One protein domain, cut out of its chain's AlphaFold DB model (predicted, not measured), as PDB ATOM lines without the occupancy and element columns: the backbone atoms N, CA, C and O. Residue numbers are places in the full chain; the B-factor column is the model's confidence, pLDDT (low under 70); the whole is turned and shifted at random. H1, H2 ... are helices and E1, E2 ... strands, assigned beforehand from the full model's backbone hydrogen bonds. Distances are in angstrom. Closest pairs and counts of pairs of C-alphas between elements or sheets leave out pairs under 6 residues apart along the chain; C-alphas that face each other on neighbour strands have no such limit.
ATOM      1  N   MET A   5     -47.519  34.352   7.510       91.88
ATOM      2  CA  MET A   5     -48.546  34.669   8.494       91.88
ATOM      3  C   MET A   5     -47.873  34.890   9.842       91.88
ATOM      4  O   MET A   5     -47.187  34.003  10.347       91.88
ATOM      5  N   PHE A   6     -48.061  36.071  10.420       93.56
ATOM      6  CA  PHE A   6     -47.577  36.404  11.753       93.56
ATOM      7  C   PHE A   6     -48.739  36.341  12.735       93.56
ATOM      8  O   PHE A   6     -49.530  37.277  12.856       93.56
ATOM      9  N   ILE A   7     -48.865  35.201  13.403       92.12
ATOM     10  CA  ILE A   7     -49.961  34.933  14.321       92.12
ATOM     11  C   ILE A   7     -49.613  35.497  15.690       92.12
ATOM     12  O   ILE A   7     -48.612  35.094  16.276       92.12
ATOM     13  N   THR A   8     -50.451  36.392  16.212       92.25
ATOM     14  CA  THR A   8     -50.333  36.907  17.586       92.25
ATOM     15  C   THR A   8     -51.465  36.344  18.426       92.25
ATOM     16  O   THR A   8     -52.632  36.616  18.159       92.25
ATOM     17  N   TYR A   9     -51.136  35.539  19.425       89.12
ATOM     18  CA  TYR A   9     -52.111  34.932  20.328       89.12
ATOM     19  C   TYR A   9     -52.520  35.902  21.441       89.12
ATOM     20  O   TYR A   9     -51.767  36.817  21.780       89.12
ATOM     21  N   ARG A  10     -53.665  35.653  22.093       84.56
ATOM     22  CA  ARG A  10     -54.145  36.488  23.218       84.56
ATOM     23  C   ARG A  10     -53.121  36.647  24.344       84.56
ATOM     24  O   ARG A  10     -53.048  37.701  24.968       84.56
ATOM     25  N   CYS A  11     -52.309  35.617  24.569       84.62
ATOM     26  CA  CYS A  11     -51.284  35.623  25.606       84.62
ATOM     27  C   CYS A  11     -50.050  36.492  25.254       84.62
ATOM     28  O   CYS A  11     -49.132  36.602  26.059       84.62
ATOM     29  N   GLY A  12     -50.005  37.091  24.055       82.56
ATOM     30  CA  GLY A  12     -48.896  37.913  23.567       82.56
ATOM     31  C   GLY A  12     -47.798  37.134  22.839       82.56
ATOM     32  O   GLY A  12     -46.949  37.752  22.201       82.56
ATOM     33  N   HIS A  13     -47.812  35.795  22.867       87.69
ATOM     34  CA  HIS A  13     -46.880  35.023  22.047       87.69
ATOM     35  C   HIS A  13     -47.184  35.166  20.562       87.69
ATOM     36  O   HIS A  13     -48.334  35.303  20.138       87.69
ATOM     37  N   THR A  14     -46.118  35.077  19.778       88.94
ATOM     38  CA  THR A  14     -46.155  35.263  18.335       88.94
ATOM     39  C   THR A  14     -45.525  34.078  17.624       88.94
ATOM     40  O   THR A  14     -44.485  33.579  18.057       88.94
ATOM     41  N   GLN A  15     -46.120  33.650  16.516       90.38
ATOM     42  CA  GLN A  15     -45.581  32.603  15.650       90.38
ATOM     43  C   GLN A  15     -45.569  33.078  14.201       90.38
ATOM     44  O   GLN A  15     -46.484  33.774  13.763       90.38
ATOM     45  N   LEU A  16     -44.528  32.706  13.458       88.88
ATOM     46  CA  LEU A  16     -44.387  33.035  12.043       88.88
ATOM     47  C   LEU A  16     -44.502  31.755  11.215       88.88
ATOM     48  O   LEU A  16     -43.680  30.850  11.351       88.88
ATOM     49  N   PHE A  17     -45.498  31.707  10.340       87.19
ATOM     50  CA  PHE A  17     -45.728  30.595   9.424       87.19
ATOM     51  C   PHE A  17     -45.395  31.015   8.000       87.19
ATOM     52  O   PHE A  17     -45.778  32.099   7.558       87.19
ATOM     53  N   ALA A  18     -44.692  30.154   7.270       86.56
ATOM     54  CA  ALA A  18     -44.526  30.317   5.832       86.56
ATOM     55  C   ALA A  18     -45.809  29.857   5.128       86.56
ATOM     56  O   ALA A  18     -46.319  28.777   5.412       86.56
ATOM     57  N   GLY A  19     -46.339  30.681   4.227       81.19
ATOM     58  CA  GLY A  19     -47.487  30.327   3.402       81.19
ATOM     59  C   GLY A  19     -47.136  29.303   2.310       81.19
ATOM     60  O   GLY A  19     -45.956  29.094   2.006       81.19
ATOM     61  N   PRO A  20     -48.154  28.714   1.659       71.62
ATOM     62  CA  PRO A  20     -47.980  27.640   0.671       71.62
ATOM     63  C   PRO A  20     -47.171  28.072  -0.564       71.62
ATOM     64  O   PRO A  20     -46.484  27.266  -1.183       71.62
ATOM     65  N   ASN A  21     -47.146  29.372  -0.874       70.38
ATOM     66  CA  ASN A  21     -46.425  29.928  -2.025       70.38
ATOM     67  C   ASN A  21     -44.897  30.029  -1.834       70.38
ATOM     68  O   ASN A  21     -44.204  30.631  -2.656       70.38
ATOM     69  N   CYS A  22     -44.348  29.456  -0.761       77.94
ATOM     70  CA  CYS A  22     -42.918  29.467  -0.466       77.94
ATOM     71  C   CYS A  22     -42.204  28.173  -0.891       77.94
ATOM     72  O   CYS A  22     -41.416  27.614  -0.127       77.94
ATOM     73  N   ALA A  23     -42.418  27.715  -2.128       81.88
ATOM     74  CA  ALA A  23     -41.781  26.501  -2.655       81.88
ATOM     75  C   ALA A  23     -40.241  26.532  -2.548       81.88
ATOM     76  O   ALA A  23     -39.613  25.517  -2.255       81.88
ATOM     77  N   THR A  24     -39.620  27.705  -2.711       79.94
ATOM     78  CA  THR A  24     -38.165  27.874  -2.559       79.94
ATOM     79  C   THR A  24     -37.699  27.631  -1.127       79.94
ATOM     80  O   THR A  24     -36.691  26.964  -0.915       79.94
ATOM     81  N   VAL A  25     -38.449  28.125  -0.137       80.62
ATOM     82  CA  VAL A  25     -38.158  27.895   1.285       80.62
ATOM     83  C   VAL A  25     -38.341  26.425   1.625       80.62
ATOM     84  O   VAL A  25     -37.468  25.832   2.254       80.62
ATOM     85  N   LEU A  26     -39.439  25.823   1.160       81.50
ATOM     86  CA  LEU A  26     -39.697  24.403   1.364       81.50
ATOM     87  C   LEU A  26     -38.558  23.558   0.781       81.50
ATOM     88  O   LEU A  26     -38.045  22.682   1.464       81.50
ATOM     89  N   LYS A  27     -38.078  23.886  -0.424       83.94
ATOM     90  CA  LYS A  27     -36.930  23.210  -1.040       83.94
ATOM     91  C   LYS A  27     -35.669  23.298  -0.174       83.94
ATOM     92  O   LYS A  27     -34.973  22.296  -0.047       83.94
ATOM     93  N   GLN A  28     -35.376  24.449   0.438       83.75
ATOM     94  CA  GLN A  28     -34.222  24.585   1.340       83.75
ATOM     95  C   GLN A  28     -34.419  23.819   2.655       83.75
ATOM     96  O   GLN A  28     -33.494  23.153   3.110       83.75
ATOM     97  N   LEU A  29     -35.625  23.827   3.229       82.06
ATOM     98  CA  LEU A  29     -35.942  23.026   4.418       82.06
ATOM     99  C   LEU A  29     -35.850  21.521   4.128       82.06
ATOM    100  O   LEU A  29     -35.292  20.774   4.925       82.06
ATOM    101  N   CYS A  30     -36.295  21.065   2.956       84.25
ATOM    102  CA  CYS A  30     -36.133  19.672   2.543       84.25
ATOM    103  C   CYS A  30     -34.656  19.263   2.421       84.25
ATOM    104  O   CYS A  30     -34.331  18.099   2.656       84.25
ATOM    105  N   ARG A  31     -33.739  20.198   2.124       82.94
ATOM    106  CA  ARG A  31     -32.294  19.902   2.076       82.94
ATOM    107  C   ARG A  31     -31.705  19.550   3.438       82.94
ATOM    108  O   ARG A  31     -30.690  18.870   3.465       82.94
ATOM    109  N   ILE A  32     -32.345  19.904   4.557       82.88
ATOM    110  CA  ILE A  32     -31.947  19.434   5.904       82.88
ATOM    111  C   ILE A  32     -31.887  17.911   5.951       82.88
ATOM    112  O   ILE A  32     -31.046  17.335   6.636       82.88
ATOM    113  N   HIS A  33     -32.784  17.256   5.222       83.12
ATOM    114  CA  HIS A  33     -32.892  15.806   5.209       83.12
ATOM    115  C   HIS A  33     -31.938  15.147   4.207       83.12
ATOM    116  O   HIS A  33     -31.823  13.925   4.200       83.12
ATOM    117  N   GLN A  34     -31.236  15.930   3.383       85.31
ATOM    118  CA  GLN A  34     -30.274  15.423   2.410       85.31
ATOM    119  C   GLN A  34     -28.881  15.343   3.051       85.31
ATOM    120  O   GLN A  34     -28.357  16.370   3.495       85.31
ATOM    121  N   PRO A  35     -28.248  14.159   3.120       85.94
ATOM    122  CA  PRO A  35     -26.928  14.014   3.731       85.94
ATOM    123  C   PRO A  35     -25.857  14.832   2.997       85.94
ATOM    124  O   PRO A  35     -24.906  15.298   3.629       85.94
ATOM    125  N   GLU A  36     -26.031  15.076   1.696       85.12
ATOM    126  CA  GLU A  36     -25.116  15.872   0.875       85.12
ATOM    127  C   GLU A  36     -25.092  17.355   1.281       85.12
ATOM    128  O   GLU A  36     -24.106  18.046   1.030       85.12
ATOM    129  N   ALA A  37     -26.150  17.855   1.933       81.88
ATOM    130  CA  ALA A  37     -26.207  19.234   2.413       81.88
ATOM    131  C   ALA A  37     -25.303  19.474   3.637       81.88
ATOM    132  O   ALA A  37     -24.925  20.612   3.920       81.88
ATOM    133  N   TRP A  38     -24.910  18.415   4.350       85.50
ATOM    134  CA  TRP A  38     -24.143  18.493   5.594       85.50
ATOM    135  C   TRP A  38     -22.641  18.305   5.371       85.50
ATOM    136  O   TRP A  38     -22.013  17.383   5.910       85.50
ATOM    137  N   THR A  39     -22.038  19.222   4.612       83.88
ATOM    138  CA  THR A  39     -20.573  19.318   4.511       83.88
ATOM    139  C   THR A  39     -19.948  19.613   5.881       83.88
ATOM    140  O   THR A  39     -20.626  20.005   6.836       83.88
ATOM    141  N   ARG A  40     -18.633  19.406   6.029       82.00
ATOM    142  CA  ARG A  40     -17.931  19.629   7.308       82.00
ATOM    143  C   ARG A  40     -18.081  21.080   7.789       82.00
ATOM    144  O   ARG A  40     -18.157  21.325   8.993       82.00
ATOM    145  N   GLU A  41     -18.194  22.006   6.846       77.25
ATOM    146  CA  GLU A  41     -18.473  23.429   7.023       77.25
ATOM    147  C   GLU A  41     -19.976  23.682   7.271       77.25
ATOM    148  O   GLU A  41     -20.330  24.410   8.202       77.25
ATOM    149  N   GLY A  42     -20.861  23.003   6.528       70.19
ATOM    150  CA  GLY A  42     -22.327  23.074   6.657       70.19
ATOM    151  C   GLY A  42     -22.897  22.516   7.969       70.19
ATOM    152  O   GLY A  42     -24.055  22.737   8.305       70.19
ATOM    153  N   ARG A  43     -22.086  21.828   8.783       78.50
ATOM    154  CA  ARG A  43     -22.469  21.473  10.165       78.50
ATOM    155  C   ARG A  43     -22.445  22.662  11.122       78.50
ATOM    156  O   ARG A  43     -23.086  22.603  12.167       78.50
ATOM    157  N   LYS A  44     -21.671  23.707  10.811       80.50
ATOM    158  CA  LYS A  44     -21.576  24.921  11.639       80.50
ATOM    159  C   LYS A  44     -22.537  26.010  11.179       80.50
ATOM    160  O   LYS A  44     -22.995  26.797  12.001       80.50
ATOM    161  N   ILE A  45     -22.812  26.058   9.881       78.06
ATOM    162  CA  ILE A  45     -23.671  27.052   9.246       78.06
ATOM    163  C   ILE A  45     -24.768  26.285   8.542       78.06
ATOM    164  O   ILE A  45     -24.482  25.438   7.703       78.06
ATOM    165  N   VAL A  46     -26.014  26.569   8.902       70.38
ATOM    166  CA  VAL A  46     -27.144  25.863   8.320       70.38
ATOM    167  C   VAL A  46     -27.151  26.105   6.802       70.38
ATOM    168  O   VAL A  46     -27.118  27.266   6.396       70.38
ATOM    169  N   PRO A  47     -27.152  25.053   5.961       67.88
ATOM    170  CA  PRO A  47     -26.888  25.159   4.525       67.88
ATOM    171  C   PRO A  47     -28.124  25.634   3.742       67.88
ATOM    172  O   PRO A  47     -28.530  25.009   2.760       67.88
ATOM    173  N   PHE A  48     -28.763  26.716   4.187       76.94
ATOM    174  CA  PHE A  48     -29.888  27.319   3.482       76.94
ATOM    175  C   PHE A  48     -29.446  28.612   2.823       76.94
ATOM    176  O   PHE A  48     -29.156  29.593   3.503       76.94
ATOM    177  N   ASP A  49     -29.497  28.631   1.499       80.06
ATOM    178  CA  ASP A  49     -29.595  29.892   0.776       80.06
ATOM    179  C   ASP A  49     -31.047  30.345   0.836       80.06
ATOM    180  O   ASP A  49     -31.908  29.834   0.109       80.06
ATOM    181  N   TRP A  50     -31.325  31.269   1.751       81.38
ATOM    182  CA  TRP A  50     -32.616  31.934   1.821       81.38
ATOM    183  C   TRP A  50     -32.589  33.128   0.865       81.38
ATOM    184  O   TRP A  50     -31.847  34.072   1.124       81.38
ATOM    185  N   PRO A  51     -33.350  33.115  -0.244       83.12
ATOM    186  CA  PRO A  51     -33.335  34.239  -1.168       83.12
ATOM    187  C   PRO A  51     -33.830  35.502  -0.463       83.12
ATOM    188  O   PRO A  51     -34.815  35.438   0.277       83.12
ATOM    189  N   ASP A  52     -33.236  36.654  -0.774       86.31
ATOM    190  CA  ASP A  52     -33.646  37.937  -0.186       86.31
ATOM    191  C   ASP A  52     -35.128  38.250  -0.445       86.31
ATOM    192  O   ASP A  52     -35.836  38.740   0.430       86.31
ATOM    193  N   SER A  53     -35.652  37.858  -1.613       85.06
ATOM    194  CA  SER A  53     -37.078  37.984  -1.961       85.06
ATOM    195  C   SER A  53     -38.020  37.142  -1.087       85.06
ATOM    196  O   SER A  53     -39.243  37.291  -1.146       85.06
ATOM    197  N   CYS A  54     -37.459  36.190  -0.347       86.88
ATOM    198  CA  CYS A  54     -38.153  35.321   0.590       86.88
ATOM    199  C   CYS A  54     -37.833  35.685   2.042       86.88
ATOM    200  O   CYS A  54     -38.290  34.987   2.939       86.88
ATOM    201  N   LEU A  55     -37.062  36.738   2.316       88.75
ATOM    202  CA  LEU A  55     -36.874  37.174   3.694       88.75
ATOM    203  C   LEU A  55     -38.189  37.755   4.234       88.75
ATOM    204  O   LEU A  55     -38.851  38.526   3.530       88.75
ATOM    205  N   PRO A  56     -38.598  37.395   5.463       89.56
ATOM    206  CA  PRO A  56     -39.766  37.997   6.085       89.56
ATOM    207  C   PRO A  56     -39.580  39.514   6.225       89.56
ATOM    208  O   PRO A  56     -38.585  39.982   6.774       89.56
ATOM    209  N   GLY A  57     -40.551  40.285   5.750       91.25
ATOM    210  CA  GLY A  57     -40.571  41.741   5.796       91.25
ATOM    211  C   GLY A  57     -41.998  42.285   5.748       91.25
ATOM    212  O   GLY A  57     -42.955  41.566   5.475       91.25
ATOM    213  N   HIS A  58     -42.171  43.582   6.003       91.88
ATOM    214  CA  HIS A  58     -43.511  44.187   6.094       91.88
ATOM    215  C   HIS A  58     -44.357  44.028   4.822       91.88
ATOM    216  O   HIS A  58     -45.577  43.996   4.897       91.88
ATOM    217  N   HIS A  59     -43.715  43.885   3.663       92.12
ATOM    218  CA  HIS A  59     -44.383  43.712   2.375       92.12
ATOM    219  C   HIS A  59     -44.905  42.284   2.129       92.12
ATOM    220  O   HIS A  59     -45.660  42.071   1.184       92.12
ATOM    221  N   ASN A  60     -44.480  41.297   2.924       91.56
ATOM    222  CA  ASN A  60     -44.830  39.893   2.712       91.56
ATOM    223  C   ASN A  60     -45.298  39.160   3.979       91.56
ATOM    224  O   ASN A  60     -45.549  37.955   3.923       91.56
ATOM    225  N   ILE A  61     -45.449  39.873   5.096       93.81
ATOM    226  CA  ILE A  61     -46.005  39.362   6.348       93.81
ATOM    227  C   ILE A  61     -47.438  39.870   6.506       93.81
ATOM    228  O   ILE A  61     -47.686  41.073   6.502       93.81
ATOM    229  N   VAL A  62     -48.367  38.944   6.723       94.00
ATOM    230  CA  VAL A  62     -49.760  39.231   7.064       94.00
ATOM    231  C   VAL A  62     -49.952  38.989   8.562       94.00
ATOM    232  O   VAL A  62     -49.795  37.848   9.012       94.00
ATOM    233  N   PRO A  63     -50.259  40.023   9.365       93.94
ATOM    234  CA  PRO A  63     -50.568  39.838  10.774       93.94
ATOM    235  C   PRO A  63     -51.940  39.177  10.927       93.94
ATOM    236  O   PRO A  63     -52.919  39.617  10.328       93.94
ATOM    237  N   VAL A  64     -52.017  38.137  11.754       93.94
ATOM    238  CA  VAL A  64     -53.263  37.421  12.045       93.94
ATOM    239  C   VAL A  64     -53.460  37.386  13.562       93.94
ATOM    240  O   VAL A  64     -52.745  36.661  14.260       93.94
ATOM    241  N   PRO A  65     -54.394  38.171  14.122       90.50
ATOM    242  CA  PRO A  65     -54.735  38.041  15.530       90.50
ATOM    243  C   PRO A  65     -55.418  36.687  15.753       90.50
ATOM    244  O   PRO A  65     -56.373  36.331  15.067       90.50
ATOM    245  N   SER A  66     -54.914  35.916  16.710       88.50
ATOM    246  CA  SER A  66     -55.504  34.651  17.127       88.50
ATOM    247  C   SER A  66     -56.250  34.856  18.433       88.50
ATOM    248  O   SER A  66     -55.686  35.281  19.442       88.50
ATOM    249  N   GLU A  67     -57.526  34.487  18.435       86.94
ATOM    250  CA  GLU A  67     -58.340  34.458  19.652       86.94
ATOM    251  C   GLU A  67     -57.954  33.310  20.592       86.94
ATOM    252  O   GLU A  67     -58.405  33.254  21.735       86.94
ATOM    253  N   LYS A  68     -57.095  32.395  20.131       82.50
ATOM    254  CA  LYS A  68     -56.630  31.259  20.924       82.50
ATOM    255  C   LYS A  68     -55.524  31.701  21.884       82.50
ATOM    256  O   LYS A  68     -54.755  32.626  21.609       82.50
ATOM    257  N   CYS A  69     -55.407  30.995  23.003       78.44
ATOM    258  CA  CYS A  69     -54.221  31.055  23.851       78.44
ATOM    259  C   CYS A  69     -53.152  30.077  23.354       78.44
ATOM    260  O   CYS A  69     -53.429  29.104  22.650       78.44
ATOM    261  N   CYS A  70     -51.914  30.368  23.715       73.94
ATOM    262  CA  CYS A  70     -50.716  29.707  23.221       73.94
ATOM    263  C   CYS A  70     -50.475  28.415  24.013       73.94
ATOM    264  O   CYS A  70     -49.811  28.447  25.041       73.94
ATOM    265  N   GLY A  71     -51.046  27.286  23.580       70.88
ATOM    266  CA  GLY A  71     -50.851  25.986  24.244       70.88
ATOM    267  C   GLY A  71     -51.179  25.975  25.750       70.88
ATOM    268  O   GLY A  71     -51.761  26.917  26.289       70.88
ATOM    269  N   TRP A  72     -50.814  24.893  26.443       65.81
ATOM    270  CA  TRP A  72     -51.003  24.767  27.897       65.81
ATOM    271  C   TRP A  72     -50.076  25.704  28.689       65.81
ATOM    272  O   TRP A  72     -50.446  26.189  29.755       65.81
ATOM    273  N   GLU A  73     -48.901  26.019  28.135       62.00
ATOM    274  CA  GLU A  73     -47.882  26.871  28.762       62.00
ATOM    275  C   GLU A  73     -48.434  28.260  29.111       62.00
ATOM    276  O   GLU A  73     -48.031  28.859  30.102       62.00
ATOM    277  N   CYS A  74     -49.416  28.742  28.343       63.62
ATOM    278  CA  CYS A  74     -50.008  30.068  28.536       63.62
ATOM    279  C   CYS A  74     -51.375  30.053  29.200       63.62
ATOM    280  O   CYS A  74     -51.900  31.117  29.528       63.62
ATOM    281  N   GLN A  75     -51.956  28.873  29.412       57.91
ATOM    282  CA  GLN A  75     -53.173  28.740  30.212       57.91
ATOM    283  C   GLN A  75     -52.884  29.019  31.693       57.91
ATOM    284  O   GLN A  75     -53.741  29.552  32.389       57.91
ATOM    285  N   ASN A  76     -51.657  28.745  32.153       50.53
ATOM    286  CA  ASN A  76     -51.283  28.899  33.560       50.53
ATOM    287  C   ASN A  76     -50.779  30.302  33.929       50.53
ATOM    288  O   ASN A  76     -50.937  30.710  35.074       50.53
ATOM    289  N   THR A  77     -50.202  31.066  32.995       52.38
ATOM    290  CA  THR A  77     -49.714  32.435  33.279       52.38
ATOM    291  C   THR A  77     -50.843  33.464  33.347       52.38
ATOM    292  O   THR A  77     -50.675  34.524  33.938       52.38
ATOM    293  N   PHE A  78     -51.992  33.146  32.745       47.12
ATOM    294  CA  PHE A  78     -53.193  33.983  32.726       47.12
ATOM    295  C   PHE A  78     -54.321  33.433  33.602       47.12
ATOM    296  O   PHE A  78     -55.442  33.938  33.528       47.12
TER     297      PHE A  78
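What this domain is: This is residues 5 to 78 of the 239 residues of an uncharacterized protein of Daldinia sp. EC12 (UniProt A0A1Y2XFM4). You are looking at a model with little regular structure: a small three-stranded sheet toward one end, and a short helix, H1, off the sheet. The long stretch of residues 32 to 60 loops out beyond H1 and back to the sheet, with residues 40 to 45 sticking out. The 74 printed residues hold E1, E2, H1, E3 in chain order, sheet order E2 E1 E3, mixed; the class is mixed, with 25 residues in named elements. It is loose, radius of gyration of the C-alphas 16.4 A, spanning 46 by 30 by 17 A.

How they stand to each other: Start at E1, residues 5 to 9, the inner strand. E2, residues 14 to 18, forms a hairpin with it, antiparallel at 157 degrees; N 7 and O 15 are 2.8 A apart, within hydrogen-bond range. H1, residues 23 to 31, is not on the sheet, and has every O i to N i+4 pair within range. E3, residues 61 to 66, is parallel to E1 at 27 degrees; N 64 and O 6 are 2.9 A apart.

Where its parts are: Find C-alpha 5 at (-48.546, 34.669, 8.494); E1 runs 12.4 A, E2 13.5 A, H1 12.5 A. E3 runs 15.1 A to C-alpha 66 at (-55.504, 34.651, 17.127).

The domain as a whole: The printed part has no cut; H1 to E3 is a long link. Confidence is under 70 at residues 47 and 72 to 78.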